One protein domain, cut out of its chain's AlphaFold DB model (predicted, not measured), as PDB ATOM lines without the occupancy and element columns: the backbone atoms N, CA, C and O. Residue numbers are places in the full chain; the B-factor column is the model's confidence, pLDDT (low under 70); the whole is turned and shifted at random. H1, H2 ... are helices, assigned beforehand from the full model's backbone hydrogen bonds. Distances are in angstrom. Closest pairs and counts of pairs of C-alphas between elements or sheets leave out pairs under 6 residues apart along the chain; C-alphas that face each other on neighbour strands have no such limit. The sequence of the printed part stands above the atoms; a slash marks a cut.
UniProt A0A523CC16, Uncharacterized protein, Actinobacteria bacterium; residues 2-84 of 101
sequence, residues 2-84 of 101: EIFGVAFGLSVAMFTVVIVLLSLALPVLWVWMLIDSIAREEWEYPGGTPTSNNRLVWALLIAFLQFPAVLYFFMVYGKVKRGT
ATOM      1  N   GLU A   2      50.896 -80.071  13.597       82.94
ATOM      2  CA  GLU A   2      51.334 -79.046  14.565       82.94
ATOM      3  C   GLU A   2      51.313 -77.608  14.018       82.94
ATOM      4  O   GLU A   2      50.791 -76.717  14.679       82.94
ATOM      5  N   ILE A   3      51.781 -77.376  12.784       90.38
ATOM      6  CA  ILE A   3      51.803 -76.034  12.162       90.38
ATOM      7  C   ILE A   3      50.392 -75.436  12.043       90.38
ATOM      8  O   ILE A   3      50.194 -74.257  12.321       90.38
ATOM      9  N   PHE A   4      49.399 -76.254  11.682       91.44
ATOM     10  CA  PHE A   4      48.003 -75.814  11.604       91.44
ATOM     11  C   PHE A   4      47.441 -75.442  12.981       91.44
ATOM     12  O   PHE A   4      46.716 -74.458  13.091       91.44
ATOM     13  N   GLY A   5      47.820 -76.176  14.032       92.56
ATOM     14  CA  GLY A   5      47.450 -75.848  15.410       92.56
ATOM     15  C   GLY A   5      48.071 -74.535  15.891       92.56
ATOM     16  O   GLY A   5      47.372 -73.702  16.463       92.56
ATOM     17  N   VAL A   6      49.358 -74.310  15.600       95.00
ATOM     18  CA  VAL A   6      50.059 -73.062  15.947       95.00
ATOM     19  C   VAL A   6      49.463 -71.867  15.203       95.00
ATOM     20  O   VAL A   6      49.180 -70.843  15.824       95.00
ATOM     21  N   ALA A   7      49.222 -71.997  13.895       94.81
ATOM     22  CA  ALA A   7      48.608 -70.939  13.095       94.81
ATOM     23  C   ALA A   7      47.202 -70.593  13.607       94.81
ATOM     24  O   ALA A   7      46.901 -69.421  13.823       94.81
ATOM     25  N   PHE A   8      46.374 -71.608  13.880       95.75
ATOM     26  CA  PHE A   8      45.040 -71.416  14.441       95.75
ATOM     27  C   PHE A   8      45.085 -70.722  15.810       95.75
ATOM     28  O   PHE A   8      44.382 -69.733  16.019       95.75
ATOM     29  N   GLY A   9      45.950 -71.183  16.721       95.94
ATOM     30  CA  GLY A   9      46.115 -70.575  18.042       95.94
ATOM     31  C   GLY A   9      46.546 -69.108  17.967       95.94
ATOM     32  O   GLY A   9      45.985 -68.263  18.664       95.94
ATOM     33  N   LEU A  10      47.482 -68.784  17.069       96.88
ATOM     34  CA  LEU A  10      47.929 -67.410  16.847       96.88
ATOM     35  C   LEU A  10      46.808 -66.527  16.271       96.88
ATOM     36  O   LEU A  10      46.638 -65.392  16.716       96.88
ATOM     37  N   SER A  11      46.020 -67.040  15.321       97.00
ATOM     38  CA  SER A  11      44.867 -66.320  14.769       97.00
ATOM     39  C   SER A  11      43.816 -66.015  15.835       97.00
ATOM     40  O   SER A  11      43.331 -64.886  15.897       97.00
ATOM     41  N   VAL A  12      43.500 -66.984  16.700       97.56
ATOM     42  CA  VAL A  12      42.565 -66.780  17.817       97.56
ATOM     43  C   VAL A  12      43.107 -65.728  18.779       97.56
ATOM     44  O   VAL A  12      42.390 -64.785  19.099       97.56
ATOM     45  N   ALA A  13      44.378 -65.828  19.182       97.69
ATOM     46  CA  ALA A  13      44.994 -64.858  20.084       97.69
ATOM     47  C   ALA A  13      44.967 -63.431  19.509       97.69
ATOM     48  O   ALA A  13      44.556 -62.498  20.199       97.69
ATOM     49  N   MET A  14      45.336 -63.257  18.232       97.88
ATOM     50  CA  MET A  14      45.263 -61.954  17.561       97.88
ATOM     51  C   MET A  14      43.831 -61.420  17.507       97.88
ATOM     52  O   MET A  14      43.597 -60.254  17.826       97.88
ATOM     53  N   PHE A  15      42.868 -62.269  17.145       97.75
ATOM     54  CA  PHE A  15      41.464 -61.884  17.096       97.75
ATOM     55  C   PHE A  15      40.960 -61.440  18.474       97.75
ATOM     56  O   PHE A  15      40.348 -60.378  18.589       97.75
ATOM     57  N   THR A  16      41.282 -62.184  19.535       98.06
ATOM     58  CA  THR A  16      40.928 -61.821  20.911       98.06
ATOM     59  C   THR A  16      41.498 -60.460  21.300       98.06
ATOM     60  O   THR A  16      40.760 -59.631  21.826       98.06
ATOM     61  N   VAL A  17      42.775 -60.195  21.007       98.25
ATOM     62  CA  VAL A  17      43.398 -58.895  21.305       98.25
ATOM     63  C   VAL A  17      42.672 -57.761  20.582       98.25
ATOM     64  O   VAL A  17      42.333 -56.759  21.208       98.25
ATOM     65  N   VAL A  18      42.371 -57.925  19.291       98.12
ATOM     66  CA  VAL A  18      41.642 -56.910  18.516       98.12
ATOM     67  C   VAL A  18      40.256 -56.653  19.108       98.12
ATOM     68  O   VAL A  18      39.882 -55.497  19.293       98.12
ATOM     69  N   ILE A  19      39.510 -57.704  19.458       98.06
ATOM     70  CA  ILE A  19      38.179 -57.563  20.060       98.06
ATOM     71  C   ILE A  19      38.247 -56.855  21.416       98.06
ATOM     72  O   ILE A  19      37.414 -55.992  21.677       98.06
ATOM     73  N   VAL A  20      39.244 -57.159  22.251       98.00
ATOM     74  CA  VAL A  20      39.449 -56.474  23.539       98.00
ATOM     75  C   VAL A  20      39.777 -54.994  23.334       98.00
ATOM     76  O   VAL A  20      39.231 -54.135  24.020       98.00
ATOM     77  N   LEU A  21      40.638 -54.662  22.372       98.19
ATOM     78  CA  LEU A  21      40.959 -53.263  22.085       98.19
ATOM     79  C   LEU A  21      39.733 -52.501  21.567       98.19
ATOM     80  O   LEU A  21      39.465 -51.388  22.018       98.19
ATOM     81  N   LEU A  22      38.957 -53.104  20.663       96.62
ATOM     82  CA  LEU A  22      37.736 -52.498  20.134       96.62
ATOM     83  C   LEU A  22      36.649 -52.353  21.204       96.62
ATOM     84  O   LEU A  22      35.973 -51.325  21.236       96.62
ATOM     85  N   SER A  23      36.497 -53.333  22.100       95.69
ATOM     86  CA  SER A  23      35.497 -53.282  23.172       95.69
ATOM     87  C   SER A  23      35.784 -52.189  24.201       95.69
ATOM     88  O   SER A  23      34.849 -51.700  24.827       95.69
ATOM     89  N   LEU A  24      37.041 -51.758  24.334       97.19
ATOM     90  CA  LEU A  24      37.427 -50.607  25.151       97.19
ATOM     91  C   LEU A  24      37.341 -49.285  24.373       97.19
ATOM     92  O   LEU A  24      36.848 -48.287  24.896       97.19
ATOM     93  N   ALA A  25      37.793 -49.265  23.117       96.12
ATOM     94  CA  ALA A  25      37.840 -48.046  22.313       96.12
ATOM     95  C   ALA A  25      36.449 -47.546  21.895       96.12
ATOM     96  O   ALA A  25      36.204 -46.339  21.915       96.12
ATOM     97  N   LEU A  26      35.530 -48.448  21.527       95.31
ATOM     98  CA  LEU A  26      34.202 -48.070  21.034       95.31
ATOM     99  C   LEU A  26      33.350 -47.348  22.095       95.31
ATOM    100  O   LEU A  26      32.801 -46.299  21.759       95.31
ATOM    101  N   PRO A  27      33.267 -47.800  23.364       96.06
ATOM    102  CA  PRO A  27      32.566 -47.054  24.410       96.06
ATOM    103  C   PRO A  27      33.190 -45.688  24.696       96.06
ATOM    104  O   PRO A  27      32.464 -44.712  24.880       96.06
ATOM    105  N   VAL A  28      34.525 -45.590  24.693       97.75
ATOM    106  CA  VAL A  28      35.224 -44.310  24.888       97.75
ATOM    107  C   VAL A  28      34.888 -43.338  23.757       97.75
ATOM    108  O   VAL A  28      34.526 -42.192  24.022       97.75
ATOM    109  N   LEU A  29      34.945 -43.801  22.503       97.25
ATOM    110  CA  LEU A  29      34.532 -43.013  21.342       97.25
ATOM    111  C   LEU A  29      33.059 -42.601  21.450       97.25
ATOM    112  O   LEU A  29      32.730 -41.447  21.194       97.25
ATOM    113  N   TRP A  30      32.179 -43.521  21.844       98.06
ATOM    114  CA  TRP A  30      30.751 -43.262  21.988       98.06
ATOM    115  C   TRP A  30      30.462 -42.156  23.009       98.06
ATOM    116  O   TRP A  30      29.814 -41.166  22.661       98.06
ATOM    117  N   VAL A  31      31.000 -42.271  24.228       98.12
ATOM    118  CA  VAL A  31      30.839 -41.249  25.277       98.12
ATOM    119  C   VAL A  31      31.427 -39.916  24.826       98.12
ATOM    120  O   VAL A  31      30.790 -38.876  24.993       98.12
ATOM    121  N   TRP A  32      32.611 -39.928  24.210       97.88
ATOM    122  CA  TRP A  32      33.232 -38.708  23.700       97.88
ATOM    123  C   TRP A  32      32.339 -38.015  22.663       97.88
ATOM    124  O   TRP A  32      32.051 -36.826  22.801       97.88
ATOM    125  N   MET A  33      31.844 -38.735  21.656       98.06
ATOM    126  CA  MET A  33      31.001 -38.137  20.616       98.06
ATOM    127  C   MET A  33      29.651 -37.664  21.163       98.06
ATOM    128  O   MET A  33      29.145 -36.633  20.720       98.06
ATOM    129  N   LEU A  34      29.099 -38.346  22.171       98.31
ATOM    130  CA  LEU A  34      27.901 -37.878  22.864       98.31
ATOM    131  C   LEU A  34      28.152 -36.529  23.554       98.31
ATOM    132  O   LEU A  34      27.395 -35.583  23.335       98.31
ATOM    133  N   ILE A  35      29.241 -36.416  24.321       98.00
ATOM    134  CA  ILE A  35      29.623 -35.169  25.001       98.00
ATOM    135  C   ILE A  35      29.861 -34.046  23.988       98.00
ATOM    136  O   ILE A  35      29.374 -32.932  24.188       98.00
ATOM    137  N   ASP A  36      30.587 -34.322  22.899       97.31
ATOM    138  CA  ASP A  36      30.822 -33.324  21.852       97.31
ATOM    139  C   ASP A  36      29.501 -32.838  21.249       97.31
ATOM    140  O   ASP A  36      29.294 -31.632  21.150       97.31
ATOM    141  N   SER A  37      28.578 -33.757  20.945       97.31
ATOM    142  CA  SER A  37      27.284 -33.413  20.350       97.31
ATOM    143  C   SER A  37      26.408 -32.539  21.250       97.31
ATOM    144  O   SER A  37      25.809 -31.586  20.769       97.31
ATOM    145  N   ILE A  38      26.364 -32.804  22.557       97.31
ATOM    146  CA  ILE A  38      25.527 -32.035  23.488       97.31
ATOM    147  C   ILE A  38      26.111 -30.636  23.722       97.31
ATOM    148  O   ILE A  38      25.367 -29.664  23.840       97.31
ATOM    149  N   ALA A  39      27.439 -30.527  23.774       96.62
ATOM    150  CA  ALA A  39      28.130 -29.276  24.074       96.62
ATOM    151  C   ALA A  39      28.374 -28.377  22.846       96.62
ATOM    152  O   ALA A  39      28.814 -27.242  23.005       96.62
ATOM    153  N   ARG A  40      28.148 -28.875  21.625       95.69
ATOM    154  CA  ARG A  40      28.368 -28.142  20.370       95.69
ATOM    155  C   ARG A  40      27.216 -27.204  20.061       95.69
ATOM    156  O   ARG A  40      26.060 -27.593  20.199       95.69
ATOM    157  N   GLU A  41      27.501 -25.988  19.619       94.81
ATOM    158  CA  GLU A  41      26.476 -25.012  19.231       94.81
ATOM    159  C   GLU A  41      25.853 -25.314  17.866       94.81
ATOM    160  O   GLU A  41      26.492 -25.886  16.987       94.81
ATOM    161  N   GLU A  42      24.580 -24.950  17.680       94.50
ATOM    162  CA  GLU A  42      23.800 -25.343  16.495       94.50
ATOM    163  C   GLU A  42      24.429 -24.823  15.185       94.50
ATOM    164  O   GLU A  42      24.458 -25.527  14.177       94.50
ATOM    165  N   TRP A  43      25.036 -23.631  15.217       93.56
ATOM    166  CA  TRP A  43      25.764 -23.046  14.082       93.56
ATOM    167  C   TRP A  43      27.107 -23.718  13.771       93.56
ATOM    168  O   TRP A  43      27.702 -23.444  12.732       93.56
ATOM    169  N   GLU A  44      27.618 -24.569  14.660       94.31
ATOM    170  CA  GLU A  44      28.879 -25.293  14.456       94.31
ATOM    171  C   GLU A  44      28.668 -26.623  13.725       94.31
ATOM    172  O   GLU A  44      29.639 -27.293  13.360       94.31
ATOM    173  N   TYR A  45      27.412 -27.028  13.529       94.56
ATOM    174  CA  TYR A  45      27.075 -28.184  12.718       94.56
ATOM    175  C   TYR A  45      27.214 -27.858  11.226       94.56
ATOM    176  O   TYR A  45      26.849 -26.761  10.792       94.56
ATOM    177  N   PRO A  46      27.695 -28.807  10.400       90.81
ATOM    178  CA  PRO A  46      27.680 -28.650   8.952       90.81
ATOM    179  C   PRO A  46      26.263 -28.341   8.450       90.81
ATOM    180  O   PRO A  46      25.350 -29.139   8.646       90.81
ATOM    181  N   GLY A  47      26.085 -27.183   7.806       87.50
ATOM    182  CA  GLY A  47      24.775 -26.733   7.326       87.50
ATOM    183  C   GLY A  47      23.824 -26.238   8.421       87.50
ATOM    184  O   GLY A  47      22.619 -26.222   8.192       87.50
ATOM    185  N   GLY A  48      24.333 -25.856   9.599       89.44
ATOM    186  CA  GLY A  48      23.531 -25.266  10.670       89.44
ATOM    187  C   GLY A  48      22.824 -23.979  10.230       89.44
ATOM    188  O   GLY A  48      23.417 -23.108   9.589       89.44
ATOM    189  N   THR A  49      21.547 -23.859  10.582       91.56
ATOM    190  CA  THR A  49      20.687 -22.709  10.273       91.56
ATOM    191  C   THR A  49      19.941 -22.266  11.538       91.56
ATOM    192  O   THR A  49      19.949 -22.987  12.535       91.56
ATOM    193  N   PRO A  50      19.252 -21.109  11.541       89.38
ATOM    194  CA  PRO A  50      18.478 -20.669  12.707       89.38
ATOM    195  C   PRO A  50      17.370 -21.641  13.141       89.38
ATOM    196  O   PRO A  50      16.883 -21.552  14.263       89.38
ATOM    197  N   THR A  51      16.935 -22.529  12.244       92.25
ATOM    198  CA  THR A  51      15.826 -23.467  12.461       92.25
ATOM    199  C   THR A  51      16.286 -24.922  12.484       92.25
ATOM    200  O   THR A  51      15.446 -25.824  12.447       92.25
ATOM    201  N   SER A  52      17.596 -25.181  12.450       93.50
ATOM    202  CA  SER A  52      18.107 -26.547  12.487       93.50
ATOM    203  C   SER A  52      18.069 -27.108  13.908       93.50
ATOM    204  O   SER A  52      18.183 -26.383  14.891       93.50
ATOM    205  N   ASN A  53      17.891 -28.426  13.999       95.69
ATOM    206  CA  ASN A  53      17.852 -29.175  15.258       95.69
ATOM    207  C   ASN A  53      18.978 -30.223  15.306       95.69
ATOM    208  O   ASN A  53      18.812 -31.304  15.878       95.69
ATOM    209  N   ASN A  54      20.108 -29.948  14.654       96.06
ATOM    210  CA  ASN A  54      21.205 -30.890  14.470       96.06
ATOM    211  C   ASN A  54      21.788 -31.342  15.808       96.06
ATOM    212  O   ASN A  54      22.051 -32.538  15.960       96.06
ATOM    213  N   ARG A  55      21.938 -30.435  16.786       95.75
ATOM    214  CA  ARG A  55      22.371 -30.793  18.146       95.75
ATOM    215  C   ARG A  55      21.497 -31.897  18.717       95.75
ATOM    216  O   ARG A  55      22.000 -32.947  19.113       95.75
ATOM    217  N   LEU A  56      20.187 -31.654  18.735       96.81
ATOM    218  CA  LEU A  56      19.220 -32.566  19.328       96.81
ATOM    219  C   LEU A  56      19.192 -33.904  18.584       96.81
ATOM    220  O   LEU A  56      19.282 -34.955  19.213       96.81
ATOM    221  N   VAL A  57      19.116 -33.870  17.251       96.94
ATOM    222  CA  VAL A  57      19.065 -35.079  16.418       96.94
ATOM    223  C   VAL A  57      20.303 -35.945  16.638       96.94
ATOM    224  O   VAL A  57      20.171 -37.135  16.919       96.94
ATOM    225  N   TRP A  58      21.504 -35.366  16.574       97.56
ATOM    226  CA  TRP A  58      22.733 -36.134  16.767       97.56
ATOM    227  C   TRP A  58      22.884 -36.659  18.193       97.56
ATOM    228  O   TRP A  58      23.250 -37.822  18.355       97.56
ATOM    229  N   ALA A  59      22.558 -35.857  19.209       97.81
ATOM    230  CA  ALA A  59      22.620 -36.302  20.599       97.81
ATOM    231  C   ALA A  59      21.696 -37.505  20.846       97.81
ATOM    232  O   ALA A  59      22.128 -38.498  21.430       97.81
ATOM    233  N   LEU A  60      20.455 -37.460  20.345       98.12
ATOM    234  CA  LEU A  60      19.501 -38.566  20.480       98.12
ATOM    235  C   LEU A  60      19.957 -39.812  19.710       98.12
ATOM    236  O   LEU A  60      19.932 -40.914  20.258       98.12
ATOM    237  N   LEU A  61      20.418 -39.655  18.465       97.94
ATOM    238  CA  LEU A  61      20.925 -40.774  17.667       97.94
ATOM    239  C   LEU A  61      22.115 -41.457  18.350       97.94
ATOM    240  O   LEU A  61      22.154 -42.683  18.441       97.94
ATOM    241  N   ILE A  62      23.072 -40.683  18.863       98.19
ATOM    242  CA  ILE A  62      24.238 -41.233  19.556       98.19
ATOM    243  C   ILE A  62      23.811 -41.917  20.858       98.19
ATOM    244  O   ILE A  62      24.218 -43.053  21.095       98.19
ATOM    245  N   ALA A  63      22.977 -41.267  21.674       97.50
ATOM    246  CA  ALA A  63      22.556 -41.795  22.969       97.50
ATOM    247  C   ALA A  63      21.804 -43.131  22.852       97.50
ATOM    248  O   ALA A  63      22.065 -44.040  23.637       97.50
ATOM    249  N   PHE A  64      20.904 -43.267  21.870       97.31
ATOM    250  CA  PHE A  64      20.018 -44.432  21.776       97.31
ATOM    251  C   PHE A  64      20.492 -45.523  20.809       97.31
ATOM    252  O   PHE A  64      20.186 -46.691  21.039       97.31
ATOM    253  N   LEU A  65      21.223 -45.187  19.739       95.62
ATOM    254  CA  LEU A  65      21.619 -46.166  18.714       95.62
ATOM    255  C   LEU A  65      23.107 -46.549  18.778       95.62
ATOM    256  O   LEU A  65      23.492 -47.533  18.154       95.62
ATOM    257  N   GLN A  66      23.936 -45.815  19.529       88.75
ATOM    258  CA  GLN A  66      25.386 -46.009  19.730       88.75
ATOM    259  C   GLN A  66      26.269 -45.940  18.466       88.75
ATOM    260  O   GLN A  66      27.209 -45.145  18.426       88.75
ATOM    261  N   PHE A  67      25.969 -46.697  17.405       93.25
ATOM    262  CA  PHE A  67      26.717 -46.681  16.142       93.25
ATOM    263  C   PHE A  67      26.771 -45.305  15.447       93.25
ATOM    264  O   PHE A  67      27.786 -45.035  14.791       93.25
ATOM    265  N   PRO A  68      25.786 -44.384  15.598       96.88
ATOM    266  CA  PRO A  68      25.905 -43.046  15.028       96.88
ATOM    267  C   PRO A  68      27.083 -42.239  15.580       96.88
ATOM    268  O   PRO A  68      27.482 -41.283  14.925       96.88
ATOM    269  N   ALA A  69      27.689 -42.623  16.713       97.19
ATOM    270  CA  ALA A  69      28.915 -41.989  17.206       97.19
ATOM    271  C   ALA A  69      30.057 -42.055  16.181       97.19
ATOM    272  O   ALA A  69      30.762 -41.070  15.968       97.19
ATOM    273  N   VAL A  70      30.211 -43.191  15.496       96.56
ATOM    274  CA  VAL A  70      31.249 -43.358  14.468       96.56
ATOM    275  C   VAL A  70      30.955 -42.461  13.265       96.56
ATOM    276  O   VAL A  70      31.847 -41.780  12.765       96.56
ATOM    277  N   LEU A  71      29.694 -42.397  12.826       96.62
ATOM    278  CA  LEU A  71      29.288 -41.514  11.728       96.62
ATOM    279  C   LEU A  71      29.478 -40.038  12.097       96.62
ATOM    280  O   LEU A  71      30.026 -39.270  11.307       96.62
ATOM    281  N   TYR A  72      29.095 -39.657  13.316       97.12
ATOM    282  CA  TYR A  72      29.286 -38.315  13.857       97.12
ATOM    283  C   TYR A  72      30.760 -37.906  13.847       97.12
ATOM    284  O   TYR A  72      31.085 -36.787  13.438       97.12
ATOM    285  N   PHE A  73      31.657 -38.819  14.239       96.69
ATOM    286  CA  PHE A  73      33.094 -38.566  14.247       96.69
ATOM    287  C   PHE A  73      33.594 -38.086  12.877       96.69
ATOM    288  O   PHE A  73      34.273 -37.064  12.794       96.69
ATOM    289  N   PHE A  74      33.213 -38.762  11.790       95.81
ATOM    290  CA  PHE A  74      33.648 -38.386  10.439       95.81
ATOM    291  C   PHE A  74      32.848 -37.223   9.840       95.81
ATOM    292  O   PHE A  74      33.401 -36.387   9.122       95.81
ATOM    293  N   MET A  75      31.542 -37.159  10.102       95.00
ATOM    294  CA  MET A  75      30.656 -36.196   9.444       95.00
ATOM    295  C   MET A  75      30.641 -34.824  10.113       95.00
ATOM    296  O   MET A  75      30.437 -33.836   9.409       95.00
ATOM    297  N   VAL A  76      30.858 -34.756  11.429       95.50
ATOM    298  CA  VAL A  76      30.747 -33.526  12.227       95.50
ATOM    299  C   VAL A  76      32.083 -33.197  12.891       95.50
ATOM    300  O   VAL A  76      32.731 -32.223  12.506       95.50
ATOM    301  N   TYR A  77      32.541 -34.033  13.828       94.88
ATOM    302  CA  TYR A  77      33.733 -33.754  14.644       94.88
ATOM    303  C   TYR A  77      35.022 -33.612  13.814       94.88
ATOM    304  O   TYR A  77      35.879 -32.766  14.094       94.88
ATOM    305  N   GLY A  78      35.167 -34.438  12.776       92.50
ATOM    306  CA  GLY A  78      36.313 -34.435  11.871       92.50
ATOM    307  C   GLY A  78      36.353 -33.226  10.939       92.50
ATOM    308  O   GLY A  78      37.435 -32.834  10.513       92.50
ATOM    309  N   LYS A  79      35.200 -32.609  10.653       90.81
ATOM    310  CA  LYS A  79      35.106 -31.467   9.731       90.81
ATOM    311  C   LYS A  79      35.266 -30.130  10.435       90.81
ATOM    312  O   LYS A  79      35.899 -29.230   9.895       90.81
ATOM    313  N   VAL A  80      34.670 -29.994  11.617       87.94
ATOM    314  CA  VAL A  80      34.593 -28.716  12.328       87.94
ATOM    315  C   VAL A  80      34.939 -28.923  13.794       87.94
ATOM    316  O   VAL A  80      34.231 -29.610  14.539       87.94
ATOM    317  N   LYS A  81      36.019 -28.282  14.240       88.31
ATOM    318  CA  LYS A  81      36.375 -28.260  15.658       88.31
ATOM    319  C   LYS A  81      35.401 -27.357  16.416       88.31
ATOM    320  O   LYS A  81      35.022 -26.289  15.947       88.31
ATOM    321  N   ARG A  82      34.943 -27.821  17.579       89.69
ATOM    322  CA  ARG A  82      34.049 -27.040  18.440       89.69
ATOM    323  C   ARG A  82      34.746 -25.736  18.845       89.69
ATOM    324  O   ARG A  82      35.932 -25.759  19.167       89.69
ATOM    325  N   GLY A  83      34.028 -24.621  18.820       88.62
ATOM    326  CA  GLY A  83      34.529 -23.292  19.165       88.62
ATOM    327  C   GLY A  83      35.329 -22.587  18.068       88.62
ATOM    328  O   GLY A  83      35.785 -21.470  18.296       88.62
ATOM    329  N   THR A  84      35.521 -23.193  16.888       90.44
ATOM    330  CA  THR A  84      36.291 -22.558  15.798       90.44
ATOM    331  C   THR A  84      35.424 -21.852  14.761       90.44
ATOM    332  O   THR A  84      35.960 -21.199  13.869       90.44
TER     333      THR A  84
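AT A GLANCE: This is residues 2 to 84 of the 101 residues of an uncharacterized protein of Actinobacteria bacterium (UniProt A0A523CC16). One long helix, H1, makes a rod whose residues 2 to 25 stick out as a free arm, while its last part packs on two short helices, H2 and H3, in a small compact head. H2 folds back along H1 after a long loop, and H3 turns back again beside H2. The printed part has 83 residues with three named helices, in the order H1, H2, H3, and no named strand; the class is all helix. The whole is extended, with a radius of gyration of the C-alphas of 18.5 A and spans of 67 by 24 by 15 A.

HOW THE PARTS SIT: Start at H1, residues 2 to 39, which touches H2, residues 54 to 65, with its residues 30 to 38 alone. Look at Ser 37 and Ala 59, their closest C-alphas, 5.5 A apart. This helical hairpin runs opposite ways at a steep tilt of 37 degrees, only just past shallow. With residues 29 to 36 alone, H1 touches H3, residues 68 to 77; the closest C-alphas, of Trp 30 and Ala 69, are 5.3 A apart. These two run the same way at a steep tilt of 61 degrees. H2 and H3 form a second helical hairpin, a shallow tilt of 29 degrees, opposite ways; they touch through residues 58 to 62 of H2, with the closest C-alphas, of Ile 62 and Pro 68, 5.2 A apart. Every O i to N i+4 pair is within hydrogen-bond range in H2, against 32 of 34 in H1 and 5 of 6 in H3.

IN THESE COORDINATES: Find C-alpha 2 at (51.334, -79.046, 14.565); from there H1 runs 55.7 A to C-alpha 39 at (28.130, -29.276, 24.074). H2 spans 15.9 A from Asn 54 to Leu 65. H3 spans 12.2 A from Pro 68 to C-alpha 77 at (33.733, -33.754, 14.644).

THE WHOLE: The C-alphas of Glu 2 and Pro 50, the two farthest apart, are 67.0 A from each other. The link from H1 to H2 is long, 14 residues, and that from H2 to H3 is tight. The printed part has no cut, and no printed residue is under 70 in pLDDT.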